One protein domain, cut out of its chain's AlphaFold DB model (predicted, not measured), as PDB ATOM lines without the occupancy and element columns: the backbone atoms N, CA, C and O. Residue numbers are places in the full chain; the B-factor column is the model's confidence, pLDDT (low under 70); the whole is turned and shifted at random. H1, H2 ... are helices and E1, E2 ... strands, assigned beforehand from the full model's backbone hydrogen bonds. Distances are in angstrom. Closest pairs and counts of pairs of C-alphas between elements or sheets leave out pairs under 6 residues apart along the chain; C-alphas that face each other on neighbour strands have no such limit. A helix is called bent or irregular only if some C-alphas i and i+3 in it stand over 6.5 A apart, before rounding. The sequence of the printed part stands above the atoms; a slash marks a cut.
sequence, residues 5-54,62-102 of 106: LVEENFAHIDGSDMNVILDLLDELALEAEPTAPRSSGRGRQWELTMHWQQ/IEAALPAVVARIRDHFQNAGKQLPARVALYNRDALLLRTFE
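AT A GLANCE: This is residues 5 to 54 and 62 to 102 of the 106 residues of an uncharacterized protein of Kitasatospora kifunensis (UniProt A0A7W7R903). A strongly twisted sheet of five strands has two helices, H1 and H2, side by side over one face, with no named helix over the other. H1 covers the end of the sheet at E2, H2 the end at E4 and E5, and a long link, residues 36 to 46, loops from E2 to E3. The printed part has 91 residues, with two named helices and five named strands in the order E1, H1, E2, E3, H2, E4, E5. The sheet is mixed, its strands running E2, E1, E3, E4, E5 from edge to edge, and the class is mixed, helices and strands. The whole is compact, with a radius of gyration of the C-alphas of 12.0 A, and spans 33 by 27 by 23 A.

IN THESE COORDINATES: In the sheet, E2 is residues 32 to 35, E1 residues 5 to 7, E3 residues 47 to 52, E4 residues 87 to 92 and E5 residues 97 to 101. E3 is 15.9 A from first to last C-alpha, E4 16.6 A and E5 11.3 A. E1 begins at C-alpha 5 (7.235, 18.924, -33.414), and E5 ends at C-alpha 101 (-5.447, 25.055, -25.082). H1, residues 15 to 26, is 16.4 A long. H2, residues 62 to 79, is 25.1 A long and begins at C-alpha 62 (-6.081, 23.317, -38.572); it is only just irregular, with C-alphas 64 and 67 6.9 A apart.

HOW THE PARTS SIT: E3 and E4 are parallel at 24 degrees, with N 50 and O 89 2.9 A apart, within hydrogen-bond range. E1 and E3 are antiparallel at 158 degrees, with N 51 and O 5 at 2.8 A. E2, an edge strand, is parallel to E1 at 39 degrees, with N 35 and O 6 at 2.8 A. E4 and E5 form an antiparallel hairpin, with N 88 and O 101 at 2.9 A. E1, H1 and E2 make a strand-helix-strand unit, two parallel neighbour strands with a helix between, its crossover right-handed. The helices on one face make two layers with the sheet. H1 lies over E2, along the strands, at a height over the sheet of 8.5 A; its closest C-alphas to E2 are those of Leu 22 and Ala 32, 5.6 A apart. H2 lies over E4 and E5 at a height of 9.7 A, slantwise to the strands at 43 degrees to E5 on the local plane; its closest C-alphas to E5 are those of Pro 67 and Phe 101, 6.8 A apart. H2 touches H1 with residues 69 to 77 alone, at a shallow tilt of 27 degrees, opposite ways; the closest C-alphas are those of Ile 21 and Ile 73, 6.2 A apart. Every O i to N i+4 pair of H1 is within hydrogen-bond range, and 12 of 14 in H2.

THE WHOLE: The C-alphas farthest apart in the domain are those of Gln 54 and Gly 81, at 34.0 A. Residues 55 to 61 are not printed, and C-alphas 54 and 62 are 12.9 A apart across this cut. Of the links that are printed whole, E2 to E3 is long. The mean pLDDT of the printed part is 89.8, and residues 39 to 44 are under 70.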
ATOM      1  N   LEU A   5       6.413  19.719 -34.322       95.31
ATOM      2  CA  LEU A   5       7.235  18.924 -33.414       95.31
ATOM      3  C   LEU A   5       6.558  18.825 -32.057       95.31
ATOM      4  O   LEU A   5       6.114  19.841 -31.530       95.31
ATOM      5  N   VAL A   6       6.537  17.638 -31.465       95.19
ATOM      6  CA  VAL A   6       5.995  17.407 -30.122       95.19
ATOM      7  C   VAL A   6       7.153  17.170 -29.165       95.19
ATOM      8  O   VAL A   6       7.981  16.290 -29.399       95.19
ATOM      9  N   GLU A   7       7.254  17.962 -28.097       94.06
ATOM     10  CA  GLU A   7       8.307  17.748 -27.104       94.06
ATOM     11  C   GLU A   7       8.091  16.436 -26.358       94.06
ATOM     12  O   GLU A   7       7.020  16.166 -25.810       94.06
ATOM     13  N   GLU A   8       9.150  15.640 -26.282       91.50
ATOM     14  CA  GLU A   8       9.196  14.503 -25.384       91.50
ATOM     15  C   GLU A   8       9.114  14.971 -23.929       91.50
ATOM     16  O   GLU A   8       9.696  15.979 -23.523       91.50
ATOM     17  N   ASN A   9       8.435  14.185 -23.102       89.44
ATOM     18  CA  ASN A   9       8.456  14.367 -21.663       89.44
ATOM     19  C   ASN A   9       8.385  13.002 -20.990       89.44
ATOM     20  O   ASN A   9       7.312  12.570 -20.601       89.44
ATOM     21  N   PHE A  10       9.522  12.326 -20.816       86.81
ATOM     22  CA  PHE A  10       9.562  10.954 -20.286       86.81
ATOM     23  C   PHE A  10       8.974  10.778 -18.874       86.81
ATOM     24  O   PHE A  10       8.786   9.648 -18.430       86.81
ATOM     25  N   ALA A  11       8.691  11.865 -18.147       87.56
ATOM     26  CA  ALA A  11       7.962  11.792 -16.882       87.56
ATOM     27  C   ALA A  11       6.447  11.581 -17.076       87.56
ATOM     28  O   ALA A  11       5.788  11.072 -16.170       87.56
ATOM     29  N   HIS A  12       5.901  11.974 -18.230       89.56
ATOM     30  CA  HIS A  12       4.461  12.000 -18.503       89.56
ATOM     31  C   HIS A  12       4.051  11.314 -19.812       89.56
ATOM     32  O   HIS A  12       2.935  10.819 -19.887       89.56
ATOM     33  N   ILE A  13       4.938  11.268 -20.804       92.06
ATOM     34  CA  ILE A  13       4.742  10.758 -22.161       92.06
ATOM     35  C   ILE A  13       5.748   9.627 -22.376       92.06
ATOM     36  O   ILE A  13       6.958   9.864 -22.439       92.06
ATOM     37  N   ASP A  14       5.254   8.396 -22.471       92.56
ATOM     38  CA  ASP A  14       6.053   7.266 -22.944       92.56
ATOM     39  C   ASP A  14       5.962   7.113 -24.475       92.56
ATOM     40  O   ASP A  14       5.283   7.876 -25.162       92.56
ATOM     41  N   GLY A  15       6.668   6.126 -25.036       93.38
ATOM     42  CA  GLY A  15       6.673   5.907 -26.485       93.38
ATOM     43  C   GLY A  15       5.300   5.545 -27.065       93.38
ATOM     44  O   GLY A  15       5.017   5.895 -28.207       93.38
ATOM     45  N   SER A  16       4.428   4.885 -26.294       94.75
ATOM     46  CA  SER A  16       3.069   4.575 -26.749       94.75
ATOM     47  C   SER A  16       2.199   5.824 -26.749       94.75
ATOM     48  O   SER A  16       1.412   6.006 -27.673       94.75
ATOM     49  N   ASP A  17       2.336   6.678 -25.733       95.62
ATOM     50  CA  ASP A  17       1.628   7.958 -25.690       95.62
ATOM     51  C   ASP A  17       2.055   8.856 -26.846       95.62
ATOM     52  O   ASP A  17       1.203   9.444 -27.504       95.62
ATOM     53  N   MET A  18       3.363   8.936 -27.115       96.75
ATOM     54  CA  MET A  18       3.886   9.738 -28.216       96.75
ATOM     55  C   MET A  18       3.286   9.281 -29.546       96.75
ATOM     56  O   MET A  18       2.764  10.113 -30.275       96.75
ATOM     57  N   ASN A  19       3.264   7.975 -29.830       96.88
ATOM     58  CA  ASN A  19       2.662   7.469 -31.065       96.88
ATOM     59  C   ASN A  19       1.189   7.873 -31.203       96.88
ATOM     60  O   ASN A  19       0.802   8.360 -32.254       96.88
ATOM     61  N   VAL A  20       0.392   7.769 -30.134       96.81
ATOM     62  CA  VAL A  20      -1.016   8.201 -30.170       96.81
ATOM     63  C   VAL A  20      -1.138   9.699 -30.442       96.81
ATOM     64  O   VAL A  20      -2.013  10.118 -31.191       96.81
ATOM     65  N   ILE A  21      -0.272  10.527 -29.851       96.56
ATOM     66  CA  ILE A  21      -0.274  11.972 -30.109       96.56
ATOM     67  C   ILE A  21       0.051  12.256 -31.580       96.56
ATOM     68  O   ILE A  21      -0.622  13.080 -32.195       96.56
ATOM     69  N   LEU A  22       1.052  11.574 -32.142       96.88
ATOM     70  CA  LEU A  22       1.435  11.724 -33.545       96.88
ATOM     71  C   LEU A  22       0.318  11.248 -34.482       96.88
ATOM     72  O   LEU A  22      -0.031  11.981 -35.400       96.88
ATOM     73  N   ASP A  23      -0.308  10.103 -34.200       97.25
ATOM     74  CA  ASP A  23      -1.443   9.578 -34.970       97.25
ATOM     75  C   ASP A  23      -2.628  10.560 -34.958       97.25
ATOM     76  O   ASP A  23      -3.243  10.828 -35.986       97.25
ATOM     77  N   LEU A  24      -2.932  11.160 -33.802       96.25
ATOM     78  CA  LEU A  24      -4.002  12.156 -33.681       96.25
ATOM     79  C   LEU A  24      -3.704  13.458 -34.442       96.25
ATOM     80  O   LEU A  24      -4.640  14.151 -34.845       96.25
ATOM     81  N   LEU A  25      -2.430  13.814 -34.613       95.38
ATOM     82  CA  LEU A  25      -2.011  14.957 -35.429       95.38
ATOM     83  C   LEU A  25      -2.014  14.613 -36.926       95.38
ATOM     84  O   LEU A  25      -2.400  15.460 -37.731       95.38
ATOM     85  N   ASP A  26      -1.674  13.376 -37.292       95.12
ATOM     86  CA  ASP A  26      -1.751  12.867 -38.668       95.12
ATOM     87  C   ASP A  26      -3.192  12.875 -39.205       95.12
ATOM     88  O   ASP A  26      -3.425  13.141 -40.381       95.12
ATOM     89  N   GLU A  27      -4.197  12.724 -38.336       94.94
ATOM     90  CA  GLU A  27      -5.607  12.906 -38.713       94.94
ATOM     91  C   GLU A  27      -5.938  14.326 -39.214       94.94
ATOM     92  O   GLU A  27      -6.925  14.514 -39.930       94.94
ATOM     93  N   LEU A  28      -5.119  15.325 -38.868       93.31
ATOM     94  CA  LEU A  28      -5.194  16.683 -39.416       93.31
ATOM     95  C   LEU A  28      -4.341  16.858 -40.681       93.31
ATOM     96  O   LEU A  28      -4.143  17.985 -41.128       93.31
ATOM     97  N   ALA A  29      -3.835  15.761 -41.249       92.56
ATOM     98  CA  ALA A  29      -2.862  15.732 -42.335       92.56
ATOM     99  C   ALA A  29      -1.570  16.508 -42.019       92.56
ATOM    100  O   ALA A  29      -0.958  17.065 -42.928       92.56
ATOM    101  N   LEU A  30      -1.176  16.554 -40.739       93.00
ATOM    102  CA  LEU A  30       0.061  17.192 -40.296       93.00
ATOM    103  C   LEU A  30       1.179  16.161 -40.157       93.00
ATOM    104  O   LEU A  30       1.061  15.215 -39.380       93.00
ATOM    105  N   GLU A  31       2.312  16.398 -40.818       94.25
ATOM    106  CA  GLU A  31       3.527  15.613 -40.566       94.25
ATOM    107  C   GLU A  31       4.081  15.979 -39.174       94.25
ATOM    108  O   GLU A  31       4.654  17.059 -38.985       94.25
ATOM    109  N   ALA A  32       3.885  15.101 -38.187       95.75
ATOM    110  CA  ALA A  32       4.316  15.306 -36.806       95.75
ATOM    111  C   ALA A  32       5.520  14.426 -36.441       95.75
ATOM    112  O   ALA A  32       5.558  13.242 -36.766       95.75
ATOM    113  N   GLU A  33       6.481  14.981 -35.699       96.31
ATOM    114  CA  GLU A  33       7.633  14.228 -35.184       96.31
ATOM    115  C   GLU A  33       7.902  14.535 -33.700       96.31
ATOM    116  O   GLU A  33       7.671  15.660 -33.239       96.31
ATOM    117  N   PRO A  34       8.437  13.569 -32.930       95.62
ATOM    118  CA  PRO A  34       8.927  13.844 -31.591       95.62
ATOM    119  C   PRO A  34      10.192  14.709 -31.655       95.62
ATOM    120  O   PRO A  34      11.012  14.607 -32.569       95.62
ATOM    121  N   THR A  35      10.396  15.553 -30.650       93.56
ATOM    122  CA  THR A  35      11.621  16.338 -30.500       93.56
ATOM    123  C   THR A  35      12.086  16.355 -29.054       93.56
ATOM    124  O   THR A  35      11.282  16.247 -28.127       93.56
ATOM    125  N   ALA A  36      13.394  16.520 -28.857       89.12
ATOM    126  CA  ALA A  36      13.965  16.606 -27.523       89.12
ATOM    127  C   ALA A  36      13.294  17.742 -26.719       89.12
ATOM    128  O   ALA A  36      13.011  18.804 -27.290       89.12
ATOM    129  N   PRO A  37      13.082  17.560 -25.403       83.81
ATOM    130  CA  PRO A  37      12.454  18.580 -24.577       83.81
ATOM    131  C   PRO A  37      13.278  19.871 -24.623       83.81
ATOM    132  O   PRO A  37      14.478  19.860 -24.332       83.81
ATOM    133  N   ARG A  38      12.640  20.992 -24.968       79.69
ATOM    134  CA  ARG A  38      13.252  22.332 -24.883       79.69
ATOM    135  C   ARG A  38      12.803  23.045 -23.615       79.69
ATOM    136  O   ARG A  38      13.511  23.915 -23.110       79.69
ATOM    137  N   SER A  39      11.652  22.642 -23.080       65.75
ATOM    138  CA  SER A  39      11.092  23.130 -21.830       65.75
ATOM    139  C   SER A  39      11.367  22.161 -20.668       65.75
ATOM    140  O   SER A  39      11.343  20.940 -20.803       65.75
ATOM    141  N   SER A  40      11.661  22.696 -19.480       58.06
ATOM    142  CA  SER A  40      12.034  21.911 -18.291       58.06
ATOM    143  C   SER A  40      10.830  21.455 -17.454       58.06
ATOM    144  O   SER A  40      10.950  21.328 -16.234       58.06
ATOM    145  N   GLY A  41       9.671  21.221 -18.083       57.00
ATOM    146  CA  GLY A  41       8.370  20.993 -17.442       57.00
ATOM    147  C   GLY A  41       8.316  19.797 -16.479       57.00
ATOM    148  O   GLY A  41       7.796  18.743 -16.823       57.00
ATOM    149  N   ARG A  42       8.825  19.974 -15.251       54.59
ATOM    150  CA  ARG A  42       8.774  19.012 -14.125       54.59
ATOM    151  C   ARG A  42       7.868  19.484 -12.977       54.59
ATOM    152  O   ARG A  42       8.036  19.068 -11.832       54.59
ATOM    153  N   GLY A  43       6.966  20.428 -13.245       57.47
ATOM    154  CA  GLY A  43       6.047  20.986 -12.249       57.47
ATOM    155  C   GLY A  43       4.789  20.133 -12.044       57.47
ATOM    156  O   GLY A  43       4.445  19.300 -12.872       57.47
ATOM    157  N   ARG A  44       4.040  20.398 -10.961       58.00
ATOM    158  CA  ARG A  44       2.734  19.759 -10.666       58.00
ATOM    159  C   ARG A  44       1.661  19.976 -11.744       58.00
ATOM    160  O   ARG A  44       0.662  19.266 -11.755       58.00
ATOM    161  N   GLN A  45       1.861  20.951 -12.621       75.69
ATOM    162  CA  GLN A  45       1.028  21.240 -13.781       75.69
ATOM    163  C   GLN A  45       1.919  21.099 -15.013       75.69
ATOM    164  O   GLN A  45       2.564  22.063 -15.422       75.69
ATOM    165  N   TRP A  46       2.042  19.875 -15.527       86.19
ATOM    166  CA  TRP A  46       2.837  19.630 -16.725       86.19
ATOM    167  C   TRP A  46       2.076  20.090 -17.973       86.19
ATOM    168  O   TRP A  46       0.842  20.104 -17.999       86.19
ATOM    169  N   GLU A  47       2.828  20.513 -18.981       89.56
ATOM    170  CA  GLU A  47       2.342  21.063 -20.244       89.56
ATOM    171  C   GLU A  47       2.771  20.132 -21.377       89.56
ATOM    172  O   GLU A  47       3.917  19.680 -21.403       89.56
ATOM    173  N   LEU A  48       1.846  19.838 -22.294       91.94
ATOM    174  CA  LEU A  48       2.189  19.218 -23.570       91.94
ATOM    175  C   LEU A  48       2.592  20.329 -24.540       91.94
ATOM    176  O   LEU A  48       1.778  21.198 -24.858       91.94
ATOM    177  N   THR A  49       3.834  20.288 -25.007       93.19
ATOM    178  CA  THR A  49       4.412  21.346 -25.836       93.19
ATOM    179  C   THR A  49       4.530  20.892 -27.282       93.19
ATOM    180  O   THR A  49       5.132  19.858 -27.568       93.19
ATOM    181  N   MET A  50       3.991  21.694 -28.197       94.75
ATOM    182  CA  MET A  50       4.077  21.486 -29.639       94.75
ATOM    183  C   MET A  50       4.694  22.709 -30.323       94.75
ATOM    184  O   MET A  50       4.483  23.841 -29.887       94.75
ATOM    185  N   HIS A  51       5.426  22.502 -31.417       94.62
ATOM    186  CA  HIS A  51       6.109  23.557 -32.167       94.62
ATOM    187  C   HIS A  51       5.761  23.505 -33.646       94.62
ATOM    188  O   HIS A  51       6.206  22.604 -34.355       94.62
ATOM    189  N   TRP A  52       5.059  24.524 -34.127       95.44
ATOM    190  CA  TRP A  52       4.816  24.759 -35.543       95.44
ATOM    191  C   TRP A  52       6.115  25.156 -36.258       95.44
ATOM    192  O   TRP A  52       6.746  26.161 -35.913       95.44
ATOM    193  N   GLN A  53       6.535  24.355 -37.239       94.69
ATOM    194  CA  GLN A  53       7.804  24.531 -37.953       94.69
ATOM    195  C   GLN A  53       7.678  25.351 -39.236       94.69
ATOM    196  O   GLN A  53       8.694  25.838 -39.744       94.69
ATOM    197  N   GLN A  54       6.462  25.518 -39.763       91.25
ATOM    198  CA  GLN A  54       6.266  26.272 -40.994       91.25
ATOM    199  C   GLN A  54       6.452  27.773 -40.750       91.25
ATOM    200  O   GLN A  54       6.107  28.314 -39.700       91.25
ATOM    201  N   ILE A  62      -6.886  23.982 -39.602       92.31
ATOM    202  CA  ILE A  62      -6.081  23.317 -38.572       92.31
ATOM    203  C   ILE A  62      -6.295  23.992 -37.215       92.31
ATOM    204  O   ILE A  62      -6.550  23.310 -36.224       92.31
ATOM    205  N   GLU A  63      -6.273  25.329 -37.154       91.06
ATOM    206  CA  GLU A  63      -6.568  26.070 -35.920       91.06
ATOM    207  C   GLU A  63      -7.943  25.716 -35.343       91.06
ATOM    208  O   GLU A  63      -8.079  25.569 -34.127       91.06
ATOM    209  N   ALA A  64      -8.957  25.557 -36.196       91.31
ATOM    210  CA  ALA A  64     -10.306  25.195 -35.777       91.31
ATOM    211  C   ALA A  64     -10.420  23.730 -35.316       91.31
ATOM    212  O   ALA A  64     -11.242  23.430 -34.448       91.31
ATOM    213  N   ALA A  65      -9.610  22.824 -35.871       92.75
ATOM    214  CA  ALA A  65      -9.635  21.397 -35.553       92.75
ATOM    215  C   ALA A  65      -8.763  21.015 -34.340       92.75
ATOM    216  O   ALA A  65      -9.082  20.060 -33.625       92.75
ATOM    217  N   LEU A  66      -7.699  21.777 -34.061       91.19
ATOM    218  CA  LEU A  66      -6.762  21.527 -32.959       91.19
ATOM    219  C   LEU A  66      -7.429  21.331 -31.584       91.19
ATOM    220  O   LEU A  66      -7.036  20.394 -30.887       91.19
ATOM    221  N   PRO A  67      -8.448  22.114 -31.168       92.06
ATOM    222  CA  PRO A  67      -9.133  21.881 -29.895       92.06
ATOM    223  C   PRO A  67      -9.722  20.469 -29.754       92.06
ATOM    224  O   PRO A  67      -9.654  19.880 -28.675       92.06
ATOM    225  N   ALA A  68     -10.266  19.900 -30.836       92.62
ATOM    226  CA  ALA A  68     -10.832  18.552 -30.822       92.62
ATOM    227  C   ALA A  68      -9.741  17.477 -30.699       92.62
ATOM    228  O   ALA A  68      -9.907  16.509 -29.955       92.62
ATOM    229  N   VAL A  69      -8.601  17.669 -31.369       93.94
ATOM    230  CA  VAL A  69      -7.426  16.795 -31.218       93.94
ATOM    231  C   VAL A  69      -6.867  16.869 -29.800       93.94
ATOM    232  O   VAL A  69      -6.638  15.835 -29.176       93.94
ATOM    233  N   VAL A  70      -6.738  18.071 -29.235       92.62
ATOM    234  CA  VAL A  70      -6.289  18.268 -27.849       92.62
ATOM    235  C   VAL A  70      -7.217  17.570 -26.850       92.62
ATOM    236  O   VAL A  70      -6.734  16.929 -25.912       92.62
ATOM    237  N   ALA A  71      -8.534  17.637 -27.057       92.25
ATOM    238  CA  ALA A  71      -9.493  16.913 -26.228       92.25
ATOM    239  C   ALA A  71      -9.257  15.392 -26.282       92.25
ATOM    240  O   ALA A  71      -9.209  14.743 -25.240       92.25
ATOM    241  N   ARG A  72      -9.004  14.833 -27.470       94.75
ATOM    242  CA  ARG A  72      -8.731  13.396 -27.649       94.75
ATOM    243  C   ARG A  72      -7.397  12.952 -27.061       94.75
ATOM    244  O   ARG A  72      -7.331  11.878 -26.466       94.75
ATOM    245  N   ILE A  73      -6.353  13.777 -27.163       93.50
ATOM    246  CA  ILE A  73      -5.075  13.525 -26.482       93.50
ATOM    247  C   ILE A  73      -5.320  13.425 -24.974       93.50
ATOM    248  O   ILE A  73      -4.851  12.500 -24.313       93.50
ATOM    249  N   ARG A  74      -6.098  14.352 -24.412       91.56
ATOM    250  CA  ARG A  74      -6.445  14.329 -22.991       91.56
ATOM    251  C   ARG A  74      -7.252  13.083 -22.616       91.56
ATOM    252  O   ARG A  74      -6.933  12.465 -21.601       91.56
ATOM    253  N   ASP A  75      -8.238  12.701 -23.423       93.62
ATOM    254  CA  ASP A  75      -9.024  11.481 -23.209       93.62
ATOM    255  C   ASP A  75      -8.132  10.230 -23.208       93.62
ATOM    256  O   ASP A  75      -8.321   9.348 -22.370       93.62
ATOM    257  N   HIS A  76      -7.112  10.169 -24.074       94.94
ATOM    258  CA  HIS A  76      -6.102   9.102 -24.055       94.94
ATOM    259  C   HIS A  76      -5.383   9.023 -22.701       94.94
ATOM    260  O   HIS A  76      -5.408   7.973 -22.057       94.94
ATOM    261  N   PHE A  77      -4.821  10.137 -22.210       92.88
ATOM    262  CA  PHE A  77      -4.156  10.162 -20.897       92.88
ATOM    263  C   PHE A  77      -5.109   9.790 -19.754       92.88
ATOM    264  O   PHE A  77      -4.715   9.075 -18.829       92.88
ATOM    265  N   GLN A  78      -6.365  10.234 -19.825       93.50
ATOM    266  CA  GLN A  78      -7.384   9.920 -18.827       93.50
ATOM    267  C   GLN A  78      -7.708   8.427 -18.796       93.50
ATOM    268  O   GLN A  78      -7.707   7.820 -17.724       93.50
ATOM    269  N   ASN A  79      -7.940   7.826 -19.962       94.31
ATOM    270  CA  ASN A  79      -8.253   6.405 -20.094       94.31
ATOM    271  C   ASN A  79      -7.064   5.517 -19.702       94.31
ATOM    272  O   ASN A  79      -7.258   4.431 -19.160       94.31
ATOM    273  N   ALA A  80      -5.837   6.002 -19.907       92.62
ATOM    274  CA  ALA A  80      -4.614   5.348 -19.456       92.62
ATOM    275  C   ALA A  80      -4.351   5.495 -17.940       92.62
ATOM    276  O   ALA A  80      -3.381   4.930 -17.433       92.62
ATOM    277  N   GLY A  81      -5.173   6.258 -17.202       92.38
ATOM    278  CA  GLY A  81      -4.982   6.521 -15.771       92.38
ATOM    279  C   GLY A  81      -3.750   7.378 -15.454       92.38
ATOM    280  O   GLY A  81      -3.233   7.328 -14.336       92.38
ATOM    281  N   LYS A  82      -3.257   8.140 -16.435       91.00
ATOM    282  CA  LYS A  82      -2.059   8.981 -16.328       91.00
ATOM    283  C   LYS A  82      -2.411  10.401 -15.889       91.00
ATOM    284  O   LYS A  82      -3.558  10.843 -15.954       91.00
ATOM    285  N   GLN A  83      -1.401  11.144 -15.434       89.12
ATOM    286  CA  GLN A  83      -1.574  12.561 -15.124       89.12
ATOM    287  C   GLN A  83      -1.905  13.326 -16.407       89.12
ATOM    288  O   GLN A  83      -1.120  13.303 -17.348       89.12
ATOM    289  N   LEU A  84      -3.025  14.045 -16.423       90.12
ATOM    290  CA  LEU A  84      -3.439  14.842 -17.579       90.12
ATOM    291  C   LEU A  84      -2.542  16.071 -17.756       90.12
ATOM    292  O   LEU A  84      -2.155  16.670 -16.743       90.12
ATOM    293  N   PRO A  85      -2.278  16.502 -19.003       89.38
ATOM    294  CA  PRO A  85      -1.657  17.796 -19.227       89.38
ATOM    295  C   PRO A  85      -2.576  18.885 -18.666       89.38
ATOM    296  O   PRO A  85      -3.792  18.884 -18.896       89.38
ATOM    297  N   ALA A  86      -1.998  19.815 -17.906       87.81
ATOM    298  CA  ALA A  86      -2.728  20.964 -17.375       87.81
ATOM    299  C   ALA A  86      -3.144  21.920 -18.500       87.81
ATOM    300  O   ALA A  86      -4.185  22.561 -18.409       87.81
ATOM    301  N   ARG A  87      -2.333  21.977 -19.558       89.31
ATOM    302  CA  ARG A  87      -2.596  22.686 -20.809       89.31
ATOM    303  C   ARG A  87      -1.767  22.088 -21.937       89.31
ATOM    304  O   ARG A  87      -0.772  21.401 -21.690       89.31
ATOM    305  N   VAL A  88      -2.173  22.393 -23.159       91.88
ATOM    306  CA  VAL A  88      -1.387  22.140 -24.365       91.88
ATOM    307  C   VAL A  88      -0.970  23.483 -24.948       91.88
ATOM    308  O   VAL A  88      -1.816  24.355 -25.143       91.88
ATOM    309  N   ALA A  89       0.317  23.675 -25.208       92.75
ATOM    310  CA  ALA A  89       0.846  24.916 -25.753       92.75
ATOM    311  C   ALA A  89       1.425  24.688 -27.148       92.75
ATOM    312  O   ALA A  89       2.186  23.747 -27.374       92.75
ATOM    313  N   LEU A  90       1.057  25.567 -28.077       94.12
ATOM    314  CA  LEU A  90       1.584  25.598 -29.432       94.12
ATOM    315  C   LEU A  90       2.488  26.817 -29.579       94.12
ATOM    316  O   LEU A  90       2.029  27.954 -29.449       94.12
ATOM    317  N   TYR A  91       3.755  26.576 -29.876       93.31
ATOM    318  CA  TYR A  91       4.763  27.592 -30.146       93.31
ATOM    319  C   TYR A  91       5.097  27.625 -31.637       93.31
ATOM    320  O   TYR A  91       4.847  26.663 -32.362       93.31
ATOM    321  N   ASN A  92       5.678  28.722 -32.107       92.38
ATOM    322  CA  ASN A  92       6.329  28.757 -33.412       92.38
ATOM    323  C   ASN A  92       7.786  28.265 -33.311       92.38
ATOM    324  O   ASN A  92       8.302  27.973 -32.229       92.38
ATOM    325  N   ARG A  93       8.484  28.242 -34.449       88.75
ATOM    326  CA  ARG A  93       9.904  27.877 -34.533       88.75
ATOM    327  C   ARG A  93      10.831  28.704 -33.629       88.75
ATOM    328  O   ARG A  93      11.838  28.170 -33.165       88.75
ATOM    329  N   ASP A  94      10.478  29.958 -33.356       88.44
ATOM    330  CA  ASP A  94      11.239  30.897 -32.520       88.44
ATOM    331  C   ASP A  94      10.855  30.824 -31.030       88.44
ATOM    332  O   ASP A  94      11.212  31.709 -30.250       88.44
ATOM    333  N   ALA A  95      10.119  29.781 -30.625       85.94
ATOM    334  CA  ALA A  95       9.598  29.592 -29.271       85.94
ATOM    335  C   ALA A  95       8.662  30.722 -28.790       85.94
ATOM    336  O   ALA A  95       8.484  30.932 -27.590       85.94
ATOM    337  N   LEU A  96       8.020  31.437 -29.719       89.94
ATOM    338  CA  LEU A  96       6.928  32.356 -29.413       89.94
ATOM    339  C   LEU A  96       5.624  31.573 -29.295       89.94
ATOM    340  O   LEU A  96       5.268  30.803 -30.188       89.94
ATOM    341  N   LEU A  97       4.908  31.789 -28.194       91.56
ATOM    342  CA  LEU A  97       3.613  31.165 -27.945       91.56
ATOM    343  C   LEU A  97       2.587  31.652 -28.979       91.56
ATOM    344  O   LEU A  97       2.289  32.843 -29.050       91.56
ATOM    345  N   LEU A  98       2.035  30.722 -29.756       91.94
ATOM    346  CA  LEU A  98       0.965  30.978 -30.721       91.94
ATOM    347  C   LEU A  98      -0.408  30.805 -30.071       91.94
ATOM    348  O   LEU A  98      -1.296  31.646 -30.233       91.94
ATOM    349  N   ARG A  99      -0.588  29.701 -29.338       91.31
ATOM    350  CA  ARG A  99      -1.857  29.326 -28.707       91.31
ATOM    351  C   ARG A  99      -1.627  28.503 -27.448       91.31
ATOM    352  O   ARG A  99      -0.674  27.732 -27.357       91.31
ATOM    353  N   THR A 100      -2.579  28.600 -26.530       91.56
ATOM    354  CA  THR A 100      -2.719  27.686 -25.399       91.56
ATOM    355  C   THR A 100      -4.122  27.105 -25.416       91.56
ATOM    356  O   THR A 100      -5.097  27.835 -25.580       91.56
ATOM    357  N   PHE A 101      -4.207  25.794 -25.242       89.38
ATOM    358  CA  PHE A 101      -5.447  25.055 -25.082       89.38
ATOM    359  C   PHE A 101      -5.528  24.620 -23.623       89.38
ATOM    360  O   PHE A 101      -4.779  23.747 -23.171       89.38
ATOM    361  N   GLU A 102      -6.402  25.280 -22.873       81.75
ATOM    362  CA  GLU A 102      -6.691  24.936 -21.486       81.75
ATOM    363  C   GLU A 102      -7.950  24.061 -21.451       81.75
ATOM    364  O   GLU A 102      -8.883  24.297 -22.223       81.75
TER     365      GLU A 102